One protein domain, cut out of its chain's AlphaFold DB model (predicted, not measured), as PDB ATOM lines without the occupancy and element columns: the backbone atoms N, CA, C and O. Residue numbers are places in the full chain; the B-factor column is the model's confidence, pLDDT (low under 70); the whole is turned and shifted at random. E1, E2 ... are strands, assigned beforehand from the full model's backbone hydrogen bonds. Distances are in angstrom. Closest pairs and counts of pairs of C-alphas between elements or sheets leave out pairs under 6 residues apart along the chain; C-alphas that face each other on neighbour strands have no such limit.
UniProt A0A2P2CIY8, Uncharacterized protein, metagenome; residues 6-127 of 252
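This is residues 6 to 127 of the 252 residues of an uncharacterized protein of metagenome (UniProt A0A2P2CIY8). A long sandwich of two antiparallel sheets face to face, with most strands running lengthwise: the larger sheet, E1 - E2 - E3 - E4 - E5 - E8, curls and covers one face of the smaller, E7 - E6 - E9 - E10. E4, E5 and E8 bend along their length, and the corner of E1 and E2 reaches past the smaller sheet at one edge. The printed part has 122 residues with ten named strands, E1 to E10 in order along the chain, and no named helix; the class is all strand. The whole is compact, with a radius of gyration of the C-alphas of 14.9 A, yet elongated in outline, spanning 46 by 27 by 23 A.

E1, residues 6 to 10, begins at C-alpha 6 at (184.820, 175.018, 206.968). E2 holds residues 13 to 17 and E3 residues 23 to 27. E4, residues 33 to 43, is 25.8 A from first to last C-alpha, and E5, residues 47 to 57, is 27.1 A. E6, residues 61 to 72, starts at C-alpha 61 at (176.659, 192.075, 195.899) and is 31.0 A long. E7, residues 76 to 87, is 32.2 A long. E8, residues 89 to 97, is 24.1 A long. E9, residues 106 to 115, is 27.5 A long. E10, residues 118 to 126, is 26.0 A long and ends at C-alpha 126 at (198.347, 182.618, 194.396).

E1 to E5 form a meander, each strand the antiparallel neighbour of the one before, and each successive two are a hairpin. N 7 and O 15 of E1 and E2 are within hydrogen-bond range at 2.8 A, as are N 25 and O 16 of E2 and E3 at 2.7 A. Between E3 and E4, N 26 and O 34 are 2.7 A apart. E4 bends by 73 degrees at residue 40 and E5 by 72 degrees at residue 50; N 41 and O 49 are 2.8 A apart. E8, an edge strand, bends by 57 degrees at residue 94 and is antiparallel to E5, with N 54 and O 90 at 2.8 A. In the other sheet, E6 and E7 are a hairpin with N 66 and O 82 at 2.8 A, E6 and E9 have N 69 and O 108 at 2.8 A, and the hairpin of E9 and E10 has N 120 and O 113 at 2.8 A. The two sheets make the sandwich, two sheets face to face, with 167 pairs of C-alphas within 10 A, best planes 9 degrees apart and strands at 24 degrees to each other. The closest C-alphas of E7 and E8 are those of Asp 82 and Glu 92, 5.4 A apart; those of E4 and E10 are Thr 38 and Leu 126, 6.0 A apart. The closest of E5 and E9 are those of Ala 52 and Ser 109, 6.3 A apart. E8 and E9 are near each other, with 7 pairs of C-alphas within 10 A. E2 and E10 are apart.

The C-alphas farthest apart, those of Asp 30 and Gly 74, are 47.4 A from each other. Both sheets are twisted. The printed part has no cut. No link is long; that from E8 to E9, 8 residues, is short, and the others are tight. The mean pLDDT of the printed part is 88.5, and residues 43 to 46 and 99 to 101 are under 70.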
ATOM      1  N   ARG A   6     185.450 173.981 206.144       95.88
ATOM      2  CA  ARG A   6     184.820 175.018 206.968       95.88
ATOM      3  C   ARG A   6     185.845 175.543 207.973       95.88
ATOM      4  O   ARG A   6     186.346 174.778 208.791       95.88
ATOM      5  N   VAL A   7     186.118 176.844 207.926       94.81
ATOM      6  CA  VAL A   7     187.114 177.513 208.781       94.81
ATOM      7  C   VAL A   7     186.488 178.437 209.822       94.81
ATOM      8  O   VAL A   7     187.165 178.840 210.763       94.81
ATOM      9  N   GLY A   8     185.199 178.766 209.692       92.56
ATOM     10  CA  GLY A   8     184.534 179.627 210.662       92.56
ATOM     11  C   GLY A   8     183.138 180.075 210.255       92.56
ATOM     12  O   GLY A   8     182.454 179.436 209.454       92.56
ATOM     13  N   THR A   9     182.703 181.169 210.873       88.31
ATOM     14  CA  THR A   9     181.454 181.876 210.569       88.31
ATOM     15  C   THR A   9     181.723 183.377 210.658       88.31
ATOM     16  O   THR A   9     182.361 183.816 211.611       88.31
ATOM     17  N   GLU A  10     181.233 184.153 209.694       84.25
ATOM     18  CA  GLU A  10     181.389 185.610 209.622       84.25
ATOM     19  C   GLU A  10     180.047 186.227 209.237       84.25
ATOM     20  O   GLU A  10     179.399 185.770 208.298       84.25
ATOM     21  N   SER A  11     179.580 187.223 209.994       77.81
ATOM     22  CA  SER A  11     178.283 187.876 209.756       77.81
ATOM     23  C   SER A  11     177.098 186.897 209.600       77.81
ATOM     24  O   SER A  11     176.131 187.175 208.893       77.81
ATOM     25  N   GLY A  12     177.153 185.734 210.267       76.38
ATOM     26  CA  GLY A  12     176.116 184.692 210.191       76.38
ATOM     27  C   GLY A  12     176.212 183.726 209.023       76.38
ATOM     28  O   GLY A  12     175.308 182.918 208.817       76.38
ATOM     29  N   VAL A  13     177.278 183.832 208.242       85.94
ATOM     30  CA  VAL A  13     177.510 183.063 207.029       85.94
ATOM     31  C   VAL A  13     178.685 182.126 207.270       85.94
ATOM     32  O   VAL A  13     179.677 182.512 207.891       85.94
ATOM     33  N   GLU A  14     178.582 180.876 206.825       93.12
ATOM     34  CA  GLU A  14     179.688 179.934 206.981       93.12
ATOM     35  C   GLU A  14     180.859 180.338 206.091       93.12
ATOM     36  O   GLU A  14     180.663 180.608 204.906       93.12
ATOM     37  N   VAL A  15     182.071 180.311 206.642       95.31
ATOM     38  CA  VAL A  15     183.300 180.595 205.897       95.31
ATOM     39  C   VAL A  15     184.004 179.283 205.588       95.31
ATOM     40  O   VAL A  15     184.295 178.491 206.491       95.31
ATOM     41  N   TRP A  16     184.282 179.063 204.310       97.00
ATOM     42  CA  TRP A  16     184.955 177.888 203.779       97.00
ATOM     43  C   TRP A  16     186.199 178.322 203.015       97.00
ATOM     44  O   TRP A  16     186.133 179.270 202.245       97.00
ATOM     45  N   ALA A  17     187.330 177.653 203.204       96.00
ATOM     46  CA  ALA A  17     188.571 178.014 202.524       96.00
ATOM     47  C   ALA A  17     189.391 176.777 202.164       96.00
ATOM     48  O   ALA A  17     189.285 175.739 202.824       96.00
ATOM     49  N   ASP A  18     190.215 176.889 201.125       94.06
ATOM     50  CA  ASP A  18     191.263 175.910 200.854       94.06
ATOM     51  C   ASP A  18     192.500 176.189 201.727       94.06
ATOM     52  O   ASP A  18     192.696 177.288 202.255       94.06
ATOM     53  N   ALA A  19     193.379 175.197 201.875       88.50
ATOM     54  CA  ALA A  19     194.585 175.341 202.698       88.50
ATOM     55  C   ALA A  19     195.508 176.476 202.203       88.50
ATOM     56  O   ALA A  19     196.134 177.189 202.999       88.50
ATOM     57  N   ALA A  20     195.564 176.675 200.882       85.25
ATOM     58  CA  ALA A  20     196.381 177.710 200.262       85.25
ATOM     59  C   ALA A  20     195.762 179.113 200.363       85.25
ATOM     60  O   ALA A  20     196.482 180.082 200.117       85.25
ATOM     61  N   ARG A  21     194.504 179.250 200.810       88.31
ATOM     62  CA  ARG A  21     193.725 180.498 200.737       88.31
ATOM     63  C   ARG A  21     193.723 181.092 199.325       88.31
ATOM     64  O   ARG A  21     193.710 182.305 199.155       88.31
ATOM     65  N   SER A  22     193.759 180.230 198.314       91.88
ATOM     66  CA  SER A  22     193.495 180.624 196.931       91.88
ATOM     67  C   SER A  22     192.001 180.810 196.693       91.88
ATOM     68  O   SER A  22     191.599 181.519 195.779       91.88
ATOM     69  N   VAL A  23     191.164 180.213 197.547       95.56
ATOM     70  CA  VAL A  23     189.713 180.333 197.503       95.56
ATOM     71  C   VAL A  23     189.166 180.480 198.916       95.56
ATOM     72  O   VAL A  23     189.454 179.668 199.796       95.56
ATOM     73  N   ILE A  24     188.299 181.470 199.102       96.56
ATOM     74  CA  ILE A  24     187.468 181.650 200.291       96.56
ATOM     75  C   ILE A  24     186.017 181.803 199.828       96.56
ATOM     76  O   ILE A  24     185.708 182.604 198.953       96.56
ATOM     77  N   GLU A  25     185.111 181.011 200.386       96.88
ATOM     78  CA  GLU A  25     183.696 180.978 200.033       96.88
ATOM     79  C   GLU A  25     182.832 181.191 201.281       96.88
ATOM     80  O   GLU A  25     182.910 180.445 202.257       96.88
ATOM     81  N   TYR A  26     181.971 182.199 201.217       95.25
ATOM     82  CA  TYR A  26     180.933 182.507 202.186       95.25
ATOM     83  C   TYR A  26     179.623 181.863 201.726       95.25
ATOM     84  O   TYR A  26     179.111 182.177 200.647       95.25
ATOM     85  N   ARG A  27     179.075 180.948 202.529       93.75
ATOM     86  CA  ARG A  27     177.863 180.179 202.200       93.75
ATOM     87  C   ARG A  27     176.690 180.590 203.076       93.75
ATOM     88  O   ARG A  27     176.674 180.305 204.276       93.75
ATOM     89  N   ALA A  28     175.707 181.264 202.481       85.44
ATOM     90  CA  ALA A  28     174.477 181.607 203.176       85.44
ATOM     91  C   ALA A  28     173.592 180.357 203.314       85.44
ATOM     92  O   ALA A  28     173.535 179.514 202.416       85.44
ATOM     93  N   SER A  29     172.895 180.222 204.444       77.06
ATOM     94  CA  SER A  29     172.097 179.025 204.764       77.06
ATOM     95  C   SER A  29     170.932 178.753 203.801       77.06
ATOM     96  O   SER A  29     170.420 177.639 203.751       77.06
ATOM     97  N   ASP A  30     170.513 179.757 203.038       74.19
ATOM     98  CA  ASP A  30     169.456 179.715 202.028       74.19
ATOM     99  C   ASP A  30     169.965 179.402 200.612       74.19
ATOM    100  O   ASP A  30     169.170 179.360 199.676       74.19
ATOM    101  N   GLY A  31     171.270 179.150 200.444       81.81
ATOM    102  CA  GLY A  31     171.865 178.717 199.177       81.81
ATOM    103  C   GLY A  31     172.770 179.725 198.454       81.81
ATOM    104  O   GLY A  31     173.733 179.256 197.837       81.81
ATOM    105  N   PRO A  32     172.538 181.058 198.505       87.94
ATOM    106  CA  PRO A  32     173.441 182.036 197.905       87.94
ATOM    107  C   PRO A  32     174.877 181.901 198.415       87.94
ATOM    108  O   PRO A  32     175.121 181.506 199.561       87.94
ATOM    109  N   ARG A  33     175.841 182.253 197.562       94.75
ATOM    110  CA  ARG A  33     177.269 182.199 197.909       94.75
ATOM    111  C   ARG A  33     178.010 183.419 197.414       94.75
ATOM    112  O   ARG A  33     177.712 183.900 196.323       94.75
ATOM    113  N   LEU A  34     179.020 183.823 198.165       96.75
ATOM    114  CA  LEU A  34     180.011 184.811 197.773       96.75
ATOM    115  C   LEU A  34     181.385 184.148 197.825       96.75
ATOM    116  O   LEU A  34     181.740 183.537 198.826       96.75
ATOM    117  N   ARG A  35     182.151 184.243 196.747       97.50
ATOM    118  CA  ARG A  35     183.452 183.601 196.598       97.50
ATOM    119  C   ARG A  35     184.502 184.646 196.285       97.50
ATOM    120  O   ARG A  35     184.330 185.417 195.347       97.50
ATOM    121  N   PHE A  36     185.574 184.638 197.057       97.56
ATOM    122  CA  PHE A  36     186.821 185.318 196.755       97.56
ATOM    123  C   PHE A  36     187.791 184.256 196.260       97.56
ATOM    124  O   PHE A  36     187.961 183.221 196.907       97.56
ATOM    125  N   GLU A  37     188.398 184.462 195.103       96.75
ATOM    126  CA  GLU A  37     189.351 183.504 194.559       96.75
ATOM    127  C   GLU A  37     190.462 184.194 193.792       96.75
ATOM    128  O   GLU A  37     190.231 185.186 193.109       96.75
ATOM    129  N   THR A  38     191.666 183.648 193.879       95.19
ATOM    130  CA  THR A  38     192.724 183.948 192.926       95.19
ATOM    131  C   THR A  38     192.617 183.044 191.710       95.19
ATOM    132  O   THR A  38     192.095 181.928 191.761       95.19
ATOM    133  N   PHE A  39     193.134 183.521 190.585       93.31
ATOM    134  CA  PHE A  39     193.206 182.736 189.366       93.31
ATOM    135  C   PHE A  39     194.506 182.992 188.617       93.31
ATOM    136  O   PHE A  39     195.076 184.080 188.641       93.31
ATOM    137  N   HIS A  40     194.935 181.965 187.894       91.19
ATOM    138  CA  HIS A  40     195.912 182.067 186.821       91.19
ATOM    139  C   HIS A  40     195.285 181.410 185.605       91.19
ATOM    140  O   HIS A  40     194.883 180.247 185.640       91.19
ATOM    141  N   SER A  41     195.120 182.189 184.546       87.88
ATOM    142  CA  SER A  41     194.465 181.740 183.330       87.88
ATOM    143  C   SER A  41     195.289 182.106 182.109       87.88
ATOM    144  O   SER A  41     196.017 183.100 182.079       87.88
ATOM    145  N   ARG A  42     195.152 181.283 181.074       81.31
ATOM    146  CA  ARG A  42     195.609 181.603 179.726       81.31
ATOM    147  C   ARG A  42     194.370 181.868 178.886       81.31
ATOM    148  O   ARG A  42     193.581 180.956 178.645       81.31
ATOM    149  N   ALA A  43     194.174 183.125 178.507       68.00
ATOM    150  CA  ALA A  43     193.113 183.538 177.601       68.00
ATOM    151  C   ALA A  43     193.552 183.308 176.142       68.00
ATOM    152  O   ALA A  43     194.743 183.308 175.826       68.00
ATOM    153  N   PHE A  44     192.574 183.072 175.263       57.41
ATOM    154  CA  PHE A  44     192.752 182.539 173.907       57.41
ATOM    155  C   PHE A  44     193.923 183.180 173.123       57.41
ATOM    156  O   PHE A  44     194.004 184.394 172.947       57.41
ATOM    157  N   LEU A  45     194.816 182.301 172.653       56.94
ATOM    158  CA  LEU A  45     195.953 182.459 171.733       56.94
ATOM    159  C   LEU A  45     197.143 183.359 172.096       56.94
ATOM    160  O   LEU A  45     198.217 183.074 171.574       56.94
ATOM    161  N   VAL A  46     197.045 184.360 172.975       68.94
ATOM    162  CA  VAL A  46     198.227 185.201 173.285       68.94
ATOM    163  C   VAL A  46     198.267 185.812 174.681       68.94
ATOM    164  O   VAL A  46     199.238 186.499 174.962       68.94
ATOM    165  N   GLN A  47     197.285 185.608 175.567       79.25
ATOM    166  CA  GLN A  47     197.253 186.329 176.848       79.25
ATOM    167  C   GLN A  47     197.366 185.420 178.069       79.25
ATOM    168  O   GLN A  47     196.643 184.437 178.207       79.25
ATOM    169  N   GLU A  48     198.244 185.795 178.992       87.50
ATOM    170  CA  GLU A  48     198.355 185.197 180.320       87.50
ATOM    171  C   GLU A  48     197.856 186.202 181.361       87.50
ATOM    172  O   GLU A  48     198.164 187.389 181.252       87.50
ATOM    173  N   ARG A  49     197.050 185.748 182.326       90.81
ATOM    174  CA  ARG A  49     196.434 186.597 183.357       90.81
ATOM    175  C   ARG A  49     196.553 185.959 184.727       90.81
ATOM    176  O   ARG A  49     196.223 184.780 184.873       90.81
ATOM    177  N   MET A  50     196.983 186.728 185.714       92.50
ATOM    178  CA  MET A  50     197.004 186.335 187.119       92.50
ATOM    179  C   MET A  50     196.328 187.437 187.926       92.50
ATOM    180  O   MET A  50     196.571 188.611 187.670       92.50
ATOM    181  N   GLY A  51     195.468 187.067 188.868       95.19
ATOM    182  CA  GLY A  51     194.675 188.046 189.597       95.19
ATOM    183  C   GLY A  51     193.754 187.425 190.626       95.19
ATOM    184  O   GLY A  51     193.912 186.258 191.001       95.19
ATOM    185  N   ALA A  52     192.775 188.213 191.049       96.81
ATOM    186  CA  ALA A  52     191.713 187.785 191.938       96.81
ATOM    187  C   ALA A  52     190.343 188.183 191.407       96.81
ATOM    188  O   ALA A  52     190.188 189.072 190.572       96.81
ATOM    189  N   ARG A  53     189.327 187.485 191.898       97.81
ATOM    190  CA  ARG A  53     187.941 187.673 191.518       97.81
ATOM    191  C   ARG A  53     187.033 187.516 192.722       97.81
ATOM    192  O   ARG A  53     187.204 186.620 193.547       97.81
ATOM    193  N   ILE A  54     186.007 188.355 192.759       98.38
ATOM    194  CA  ILE A  54     184.852 188.216 193.634       98.38
ATOM    195  C   ILE A  54     183.676 187.752 192.776       98.38
ATOM    196  O   ILE A  54     183.364 188.376 191.761       98.38
ATOM    197  N   VAL A  55     183.009 186.669 193.174       97.75
ATOM    198  CA  VAL A  55     181.838 186.111 192.482       97.75
ATOM    199  C   VAL A  55     180.709 185.889 193.477       97.75
ATOM    200  O   VAL A  55     180.900 185.229 194.493       97.75
ATOM    201  N   ALA A  56     179.514 186.386 193.171       96.56
ATOM    202  CA  ALA A  56     178.297 186.064 193.903       96.56
ATOM    203  C   ALA A  56     177.365 185.182 193.062       96.56
ATOM    204  O   ALA A  56     177.214 185.367 191.852       96.56
ATOM    205  N   SER A  57     176.734 184.211 193.715       93.19
ATOM    206  CA  SER A  57     175.763 183.289 193.126       93.19
ATOM    207  C   SER A  57     174.438 183.364 193.878       93.19
ATOM    208  O   SER A  57     174.410 183.503 195.101       93.19
ATOM    209  N   GLY A  58     173.328 183.302 193.139       84.62
ATOM    210  CA  GLY A  58     171.973 183.431 193.689       84.62
ATOM    211  C   GLY A  58     171.554 184.867 194.039       84.62
ATOM    212  O   GLY A  58     170.360 185.146 194.095       84.62
ATOM    213  N   SER A  59     172.500 185.791 194.213       84.56
ATOM    214  CA  SER A  59     172.251 187.216 194.462       84.56
ATOM    215  C   SER A  59     173.426 188.082 193.982       84.56
ATOM    216  O   SER A  59     174.532 187.583 193.776       84.56
ATOM    217  N   ARG A  60     173.181 189.381 193.776       90.88
ATOM    218  CA  ARG A  60     174.220 190.390 193.492       90.88
ATOM    219  C   ARG A  60     174.818 190.889 194.811       90.88
ATOM    220  O   ARG A  60     174.116 190.935 195.822       90.88
ATOM    221  N   PHE A  61     176.090 191.274 194.812       91.94
ATOM    222  CA  PHE A  61     176.659 192.075 195.899       91.94
ATOM    223  C   PHE A  61     176.352 193.561 195.676       91.94
ATOM    224  O   PHE A  61     176.296 194.035 194.541       91.94
ATOM    225  N   ASP A  62     176.155 194.302 196.766       90.50
ATOM    226  CA  ASP A  62     175.856 195.737 196.743       90.50
ATOM    227  C   ASP A  62     177.106 196.536 196.323       90.50
ATOM    228  O   ASP A  62     177.016 197.487 195.541       90.50
ATOM    229  N   ARG A  63     178.275 196.145 196.847       93.31
ATOM    230  CA  ARG A  63     179.599 196.719 196.562       93.31
ATOM    231  C   ARG A  63     180.657 195.623 196.589       93.31
ATOM    232  O   ARG A  63     180.532 194.686 197.374       93.31
ATOM    233  N   ALA A  64     181.699 195.761 195.785       96.06
ATOM    234  CA  ALA A  64     182.889 194.928 195.848       96.06
ATOM    235  C   ALA A  64     184.126 195.740 195.460       96.06
ATOM    236  O   ALA A  64     184.020 196.680 194.671       96.06
ATOM    237  N   LEU A  65     185.269 195.386 196.036       95.50
ATOM    238  CA  LEU A  65     186.569 195.994 195.779       95.50
ATOM    239  C   LEU A  65     187.646 194.920 195.927       95.50
ATOM    240  O   LEU A  65     187.644 194.167 196.905       95.50
ATOM    241  N   ILE A  66     188.557 194.875 194.968       95.81
ATOM    242  CA  ILE A  66     189.749 194.041 194.983       95.81
ATOM    243  C   ILE A  66     190.939 194.990 194.945       95.81
ATOM    244  O   ILE A  66     191.035 195.767 194.007       95.81
ATOM    245  N   ASP A  67     191.815 194.915 195.944       93.19
ATOM    246  CA  ASP A  67     193.147 195.530 195.881       93.19
ATOM    247  C   ASP A  67     194.157 194.398 195.716       93.19
ATOM    248  O   ASP A  67     194.300 193.576 196.627       93.19
ATOM    249  N   SER A  68     194.816 194.329 194.563       92.69
ATOM    250  CA  SER A  68     195.772 193.283 194.206       92.69
ATOM    251  C   SER A  68     197.200 193.799 194.260       92.69
ATOM    252  O   SER A  68     197.514 194.875 193.758       92.69
ATOM    253  N   TYR A  69     198.078 192.978 194.820       90.69
ATOM    254  CA  TYR A  69     199.512 193.200 194.883       90.69
ATOM    255  C   TYR A  69     200.225 192.104 194.101       90.69
ATOM    256  O   TYR A  69     200.207 190.934 194.497       90.69
ATOM    257  N   TYR A  70     200.859 192.481 192.995       89.75
ATOM    258  CA  TYR A  70     201.558 191.581 192.086       89.75
ATOM    259  C   TYR A  70     203.061 191.653 192.328       89.75
ATOM    260  O   TYR A  70     203.655 192.727 192.298       89.75
ATOM    261  N   PHE A  71     203.694 190.503 192.548       87.56
ATOM    262  CA  PHE A  71     205.147 190.417 192.620       87.56
ATOM    263  C   PHE A  71     205.702 189.987 191.266       87.56
ATOM    264  O   PHE A  71     205.529 188.837 190.851       87.56
ATOM    265  N   ILE A  72     206.375 190.920 190.596       86.56
ATOM    266  CA  ILE A  72     206.938 190.739 189.262       86.56
ATOM    267  C   ILE A  72     208.468 190.698 189.386       86.56
ATOM    268  O   ILE A  72     209.084 191.700 189.775       86.56
ATOM    269  N   PRO A  73     209.118 189.563 189.062       81.12
ATOM    270  CA  PRO A  73     210.571 189.448 189.122       81.12
ATOM    271  C   PRO A  73     211.265 190.555 188.324       81.12
ATOM    272  O   PRO A  73     210.933 190.816 187.172       81.12
ATOM    273  N   GLY A  74     212.233 191.226 188.947       80.06
ATOM    274  CA  GLY A  74     212.996 192.312 188.321       80.06
ATOM    275  C   GLY A  74     212.293 193.676 188.261       80.06
ATOM    276  O   GLY A  74     212.976 194.664 188.006       80.06
ATOM    277  N   TRP A  75     210.984 193.754 188.532       79.62
ATOM    278  CA  TRP A  75     210.207 195.007 188.566       79.62
ATOM    279  C   TRP A  75     209.789 195.388 189.987       79.62
ATOM    280  O   TRP A  75     209.730 196.568 190.323       79.62
ATOM    281  N   GLY A  76     209.572 194.389 190.847       80.75
ATOM    282  CA  GLY A  76     209.171 194.584 192.233       80.75
ATOM    283  C   GLY A  76     207.671 194.387 192.433       80.75
ATOM    284  O   GLY A  76     207.079 193.465 191.873       80.75
ATOM    285  N   LEU A  77     207.090 195.209 193.307       85.00
ATOM    286  CA  LEU A  77     205.692 195.126 193.716       85.00
ATOM    287  C   LEU A  77     204.848 196.103 192.895       85.00
ATOM    288  O   LEU A  77     205.066 197.312 192.973       85.00
ATOM    289  N   GLU A  78     203.868 195.587 192.166       87.88
ATOM    290  CA  GLU A  78     202.833 196.393 191.522       87.88
ATOM    291  C   GLU A  78     201.518 196.291 192.287       87.88
ATOM    292  O   GLU A  78     201.226 195.273 192.918       87.88
ATOM    293  N   HIS A  79     200.731 197.361 192.233       89.25
ATOM    294  CA  HIS A  79     199.435 197.450 192.886       89.25
ATOM    295  C   HIS A  79     198.393 197.943 191.894       89.25
ATOM    296  O   HIS A  79     198.591 198.986 191.267       89.25
ATOM    297  N   ASP A  80     197.277 197.230 191.816       91.75
ATOM    298  CA  ASP A  80     196.116 197.643 191.036       91.75
ATOM    299  C   ASP A  80     194.826 197.267 191.770       91.75
ATOM    300  O   ASP A  80     194.828 196.431 192.681       91.75
ATOM    301  N   SER A  81     193.728 197.922 191.411       92.88
ATOM    302  CA  SER A  81     192.450 197.756 192.088       92.88
ATOM    303  C   SER A  81     191.272 197.849 191.133       92.88
ATOM    304  O   SER A  81     191.188 198.803 190.357       92.88
ATOM    305  N   ASP A  82     190.292 196.966 191.311       95.75
ATOM    306  CA  ASP A  82     189.006 197.057 190.620       95.75
ATOM    307  C   ASP A  82     187.829 196.984 191.594       95.75
ATOM    308  O   ASP A  82     187.886 196.378 192.669       95.75
ATOM    309  N   ARG A  83     186.724 197.628 191.224       95.81
ATOM    310  CA  ARG A  83     185.516 197.741 192.038       95.81
ATOM    311  C   ARG A  83     184.260 197.610 191.201       95.81
ATOM    312  O   ARG A  83     184.159 198.113 190.090       95.81
ATOM    313  N   ALA A  84     183.228 197.046 191.815       95.56
ATOM    314  CA  ALA A  84     181.911 196.954 191.207       95.56
ATOM    315  C   ALA A  84     180.803 197.305 192.199       95.56
ATOM    316  O   ALA A  84     180.932 197.168 193.416       95.56
ATOM    317  N   THR A  85     179.684 197.763 191.650       92.88
ATOM    318  CA  THR A  85     178.459 198.088 192.381       92.88
ATOM    319  C   THR A  85     177.309 197.326 191.759       92.88
ATOM    320  O   THR A  85     177.196 197.316 190.536       92.88
ATOM    321  N   ASP A  86     176.462 196.726 192.599       91.75
ATOM    322  CA  ASP A  86     175.304 195.948 192.159       91.75
ATOM    323  C   ASP A  86     175.688 194.957 191.050       91.75
ATOM    324  O   ASP A  86     175.226 195.067 189.922       91.75
ATOM    325  N   ALA A  87     176.584 194.010 191.326       94.44
ATOM    326  CA  ALA A  87     177.081 193.067 190.322       94.44
ATOM    327  C   ALA A  87     177.170 191.639 190.871       94.44
ATOM    328  O   ALA A  87     177.084 191.399 192.075       94.44
ATOM    329  N   THR A  88     177.304 190.666 189.970       96.75
ATOM    330  CA  THR A  88     177.550 189.257 190.321       96.75
ATOM    331  C   THR A  88     179.026 188.890 190.254       96.75
ATOM    332  O   THR A  88     179.404 187.829 190.743       96.75
ATOM    333  N   SER A  89     179.871 189.723 189.645       97.44
ATOM    334  CA  SER A  89     181.316 189.521 189.668       97.44
ATOM    335  C   SER A  89     182.106 190.800 189.440       97.44
ATOM    336  O   SER A  89     181.635 191.675 188.718       97.44
ATOM    337  N   VAL A  90     183.309 190.846 190.002       97.62
ATOM    338  CA  VAL A  90     184.384 191.798 189.684       97.62
ATOM    339  C   VAL A  90     185.702 191.038 189.718       97.62
ATOM    340  O   VAL A  90     185.851 190.136 190.546       97.62
ATOM    341  N   ASP A  91     186.614 191.345 188.811       96.38
ATOM    342  CA  ASP A  91     187.944 190.760 188.726       96.38
ATOM    343  C   ASP A  91     188.991 191.848 188.550       96.38
ATOM    344  O   ASP A  91     188.777 192.815 187.840       96.38
ATOM    345  N   GLU A  92     190.135 191.647 189.185       95.06
ATOM    346  CA  GLU A  92     191.308 192.492 189.034       95.06
ATOM    347  C   GLU A  92     192.471 191.577 188.661       95.06
ATOM    348  O   GLU A  92     192.671 190.535 189.302       95.06
ATOM    349  N   TYR A  93     193.181 191.901 187.582       92.75
ATOM    350  CA  TYR A  93     194.242 191.048 187.065       92.75
ATOM    351  C   TYR A  93     195.368 191.817 186.388       92.75
ATOM    352  O   TYR A  93     195.160 192.711 185.572       92.75
ATOM    353  N   PHE A  94     196.577 191.298 186.576       89.81
ATOM    354  CA  PHE A  94     197.698 191.600 185.709       89.81
ATOM    355  C   PHE A  94     197.635 190.703 184.473       89.81
ATOM    356  O   PHE A  94     197.600 189.467 184.567       89.81
ATOM    357  N   GLY A  95     197.612 191.319 183.293       87.25
ATOM    358  CA  GLY A  95     197.594 190.632 182.007       87.25
ATOM    359  C   GLY A  95     198.854 190.912 181.197       87.25
ATOM    360  O   GLY A  95     199.316 192.045 181.133       87.25
ATOM    361  N   ARG A  96     199.372 189.900 180.497       82.88
ATOM    362  CA  ARG A  96     200.442 190.088 179.504       82.88
ATOM    363  C   ARG A  96     200.176 189.345 178.210       82.88
ATOM    364  O   ARG A  96     199.406 188.385 178.180       82.88
ATOM    365  N   ILE A  97     200.913 189.728 177.171       78.94
ATOM    366  CA  ILE A  97     201.084 188.905 175.973       78.94
ATOM    367  C   ILE A  97     202.137 187.820 176.258       78.94
ATOM    368  O   ILE A  97     203.230 188.115 176.740       78.94
ATOM    369  N   ILE A  98     201.818 186.560 175.961       70.38
ATOM    370  CA  ILE A  98     202.711 185.407 176.125       70.38
ATOM    371  C   ILE A  98     203.985 185.639 175.299       70.38
ATOM    372  O   ILE A  98     203.915 185.896 174.099       70.38
ATOM    373  N   GLY A  99     205.153 185.528 175.940       64.56
ATOM    374  CA  GLY A  99     206.461 185.735 175.302       64.56
ATOM    375  C   GLY A  99     207.004 187.166 175.388       64.56
ATOM    376  O   GLY A  99     208.152 187.394 175.013       64.56
ATOM    377  N   VAL A 100     206.228 188.113 175.926       66.06
ATOM    378  CA  VAL A 100     206.702 189.448 176.324       66.06
ATOM    379  C   VAL A 100     207.017 189.434 177.830       66.06
ATOM    380  O   VAL A 100     206.402 188.661 178.571       66.06
ATOM    381  N   ARG A 101     208.042 190.204 178.236       67.00
ATOM    382  CA  ARG A 101     208.697 190.229 179.567       67.00
ATOM    383  C   ARG A 101     207.756 190.119 180.779       67.00
ATOM    384  O   ARG A 101     206.582 190.448 180.692       67.00
ATOM    385  N   ASP A 102     208.363 189.636 181.865       76.50
ATOM    386  CA  ASP A 102     208.015 189.668 183.292       76.50
ATOM    387  C   ASP A 102     206.520 189.544 183.639       76.50
ATOM    388  O   ASP A 102     205.701 190.430 183.424       76.50
ATOM    389  N   PHE A 103     206.165 188.376 184.175       85.19
ATOM    390  CA  PHE A 103     204.823 188.041 184.647       85.19
ATOM    391  C   PHE A 103     204.862 187.859 186.157       85.19
ATOM    392  O   PHE A 103     205.897 187.407 186.658       85.19
ATOM    393  N   PRO A 104     203.767 188.141 186.880       87.00
ATOM    394  CA  PRO A 104     203.749 187.910 188.305       87.00
ATOM    395  C   PRO A 104     204.022 186.437 188.611       87.00
ATOM    396  O   PRO A 104     203.365 185.540 188.079       87.00
ATOM    397  N   GLU A 105     204.982 186.186 189.494       87.38
ATOM    398  CA  GLU A 105     205.151 184.860 190.103       87.38
ATOM    399  C   GLU A 105     204.138 184.648 191.227       87.38
ATOM    400  O   GLU A 105     203.900 183.522 191.678       87.38
ATOM    401  N   ARG A 106     203.547 185.754 191.693       87.75
ATOM    402  CA  ARG A 106     202.686 185.778 192.854       87.75
ATOM    403  C   ARG A 106     201.743 186.974 192.851       87.75
ATOM    404  O   ARG A 106     202.121 188.075 192.456       87.75
ATOM    405  N   VAL A 107     200.544 186.748 193.378       90.31
ATOM    406  CA  VAL A 107     199.552 187.781 193.682       90.31
ATOM    407  C   VAL A 107     198.982 187.565 195.081       90.31
ATOM    408  O   VAL A 107     198.724 186.427 195.486       90.31
ATOM    409  N   GLU A 108     198.780 188.654 195.816       91.19
ATOM    410  CA  GLU A 108     197.913 188.693 196.995       91.19
ATOM    411  C   GLU A 108     196.882 189.792 196.835       91.19
ATOM    412  O   GLU A 108     197.236 190.924 196.515       91.19
ATOM    413  N   SER A 109     195.620 189.467 197.090       92.38
ATOM    414  CA  SER A 109     194.527 190.410 196.894       92.38
ATOM    415  C   SER A 109     193.639 190.491 198.123       92.38
ATOM    416  O   SER A 109     193.123 189.468 198.585       92.38
ATOM    417  N   ILE A 110     193.404 191.705 198.627       92.94
ATOM    418  CA  ILE A 110     192.308 191.949 199.571       92.94
ATOM    419  C   ILE A 110     191.026 192.002 198.762       92.94
ATOM    420  O   ILE A 110     190.774 192.957 198.028       92.94
ATOM    421  N   CYS A 111     190.178 191.008 198.955       94.88
ATOM    422  CA  CYS A 111     188.817 191.044 198.465       94.88
ATOM    423  C   CYS A 111     187.916 191.606 199.560       94.88
ATOM    424  O   CYS A 111     187.918 191.112 200.688       94.88
ATOM    425  N   ARG A 112     187.131 192.627 199.225       94.12
ATOM    426  CA  ARG A 112     186.068 193.175 200.069       94.12
ATOM    427  C   ARG A 112     184.761 193.131 199.309       94.12
ATOM    428  O   ARG A 112     184.708 193.505 198.141       94.12
ATOM    429  N   ALA A 113     183.683 192.760 199.985       94.31
ATOM    430  CA  ALA A 113     182.344 192.853 199.427       94.31
ATOM    431  C   ALA A 113     181.318 193.244 200.483       94.31
ATOM    432  O   ALA A 113     181.382 192.815 201.632       94.31
ATOM    433  N   GLN A 114     180.334 194.035 200.070       91.06
ATOM    434  CA  GLN A 114     179.090 194.198 200.791       91.06
ATOM    435  C   GLN A 114     178.041 193.322 200.124       91.06
ATOM    436  O   GLN A 114     177.618 193.584 199.001       91.06
ATOM    437  N   TRP A 115     177.622 192.273 200.814       90.12
ATOM    438  CA  TRP A 115     176.737 191.256 200.266       90.12
ATOM    439  C   TRP A 115     175.682 190.900 201.302       90.12
ATOM    440  O   TRP A 115     175.987 190.763 202.482       90.12
ATOM    441  N   HIS A 116     174.416 190.873 200.889       80.62
ATOM    442  CA  HIS A 116     173.276 190.762 201.802       80.62
ATOM    443  C   HIS A 116     173.254 191.805 202.934       80.62
ATOM    444  O   HIS A 116     172.580 191.620 203.924       80.62
ATOM    445  N   GLY A 117     173.929 192.953 202.815       74.88
ATOM    446  CA  GLY A 117     174.038 193.880 203.949       74.88
ATOM    447  C   GLY A 117     174.878 193.325 205.102       74.88
ATOM    448  O   GLY A 117     174.716 193.705 206.246       74.88
ATOM    449  N   ALA A 118     175.809 192.437 204.810       81.25
ATOM    450  CA  ALA A 118     176.994 192.243 205.619       81.25
ATOM    451  C   ALA A 118     178.196 192.760 204.831       81.25
ATOM    452  O   ALA A 118     178.116 192.980 203.619       81.25
ATOM    453  N   ARG A 119     179.299 192.990 205.533       87.56
ATOM    454  CA  ARG A 119     180.594 193.300 204.941       87.56
ATOM    455  C   ARG A 119     181.495 192.089 205.158       87.56
ATOM    456  O   ARG A 119     181.482 191.534 206.253       87.56
ATOM    457  N   PHE A 120     182.190 191.691 204.104       90.62
ATOM    458  CA  PHE A 120     183.093 190.552 204.080       90.62
ATOM    459  C   PHE A 120     184.442 191.007 203.552       90.62
ATOM    460  O   PHE A 120     184.488 191.675 202.513       90.62
ATOM    461  N   SER A 121     185.516 190.633 204.241       91.62
ATOM    462  CA  SER A 121     186.884 190.873 203.794       91.62
ATOM    463  C   SER A 121     187.729 189.621 203.974       91.62
ATOM    464  O   SER A 121     187.655 188.935 204.991       91.62
ATOM    465  N   ALA A 122     188.545 189.307 202.973       91.62
ATOM    466  CA  ALA A 122     189.607 188.331 203.142       91.62
ATOM    467  C   ALA A 122     190.730 188.546 202.134       91.62
ATOM    468  O   ALA A 122     190.528 189.087 201.046       91.62
ATOM    469  N   VAL A 123     191.911 188.059 202.500       91.31
ATOM    470  CA  VAL A 123     193.056 187.984 201.597       91.31
ATOM    471  C   VAL A 123     193.054 186.629 200.907       91.31
ATOM    472  O   VAL A 123     193.013 185.591 201.578       91.31
ATOM    473  N   VAL A 124     193.126 186.656 199.579       92.31
ATOM    474  CA  VAL A 124     193.363 185.480 198.742       92.31
ATOM    475  C   VAL A 124     194.722 185.596 198.059       92.31
ATOM    476  O   VAL A 124     195.134 186.691 197.676       92.31
ATOM    477  N   SER A 125     195.422 184.472 197.910       91.06
ATOM    478  CA  SER A 125     196.788 184.455 197.370       91.06
ATOM    479  C   SER A 125     196.964 183.380 196.300       91.06
ATOM    480  O   SER A 125     196.305 182.339 196.322       91.06
ATOM    481  N   LEU A 126     197.878 183.612 195.361       90.44
ATOM    482  CA  LEU A 126     198.347 182.618 194.396       90.44
ATOM    483  C   LEU A 126     199.843 182.799 194.156       90.44
ATOM    484  O   LEU A 126     200.322 183.926 194.119       90.44
ATOM    485  N   GLY A 127     200.567 181.693 193.983       83.81
ATOM    486  CA  GLY A 127     202.032 181.685 193.937       83.81
ATOM    487  C   GLY A 127     202.663 181.449 195.315       83.81
ATOM    488  O   GLY A 127     201.988 181.502 196.345       83.81
TER     489      GLY A 127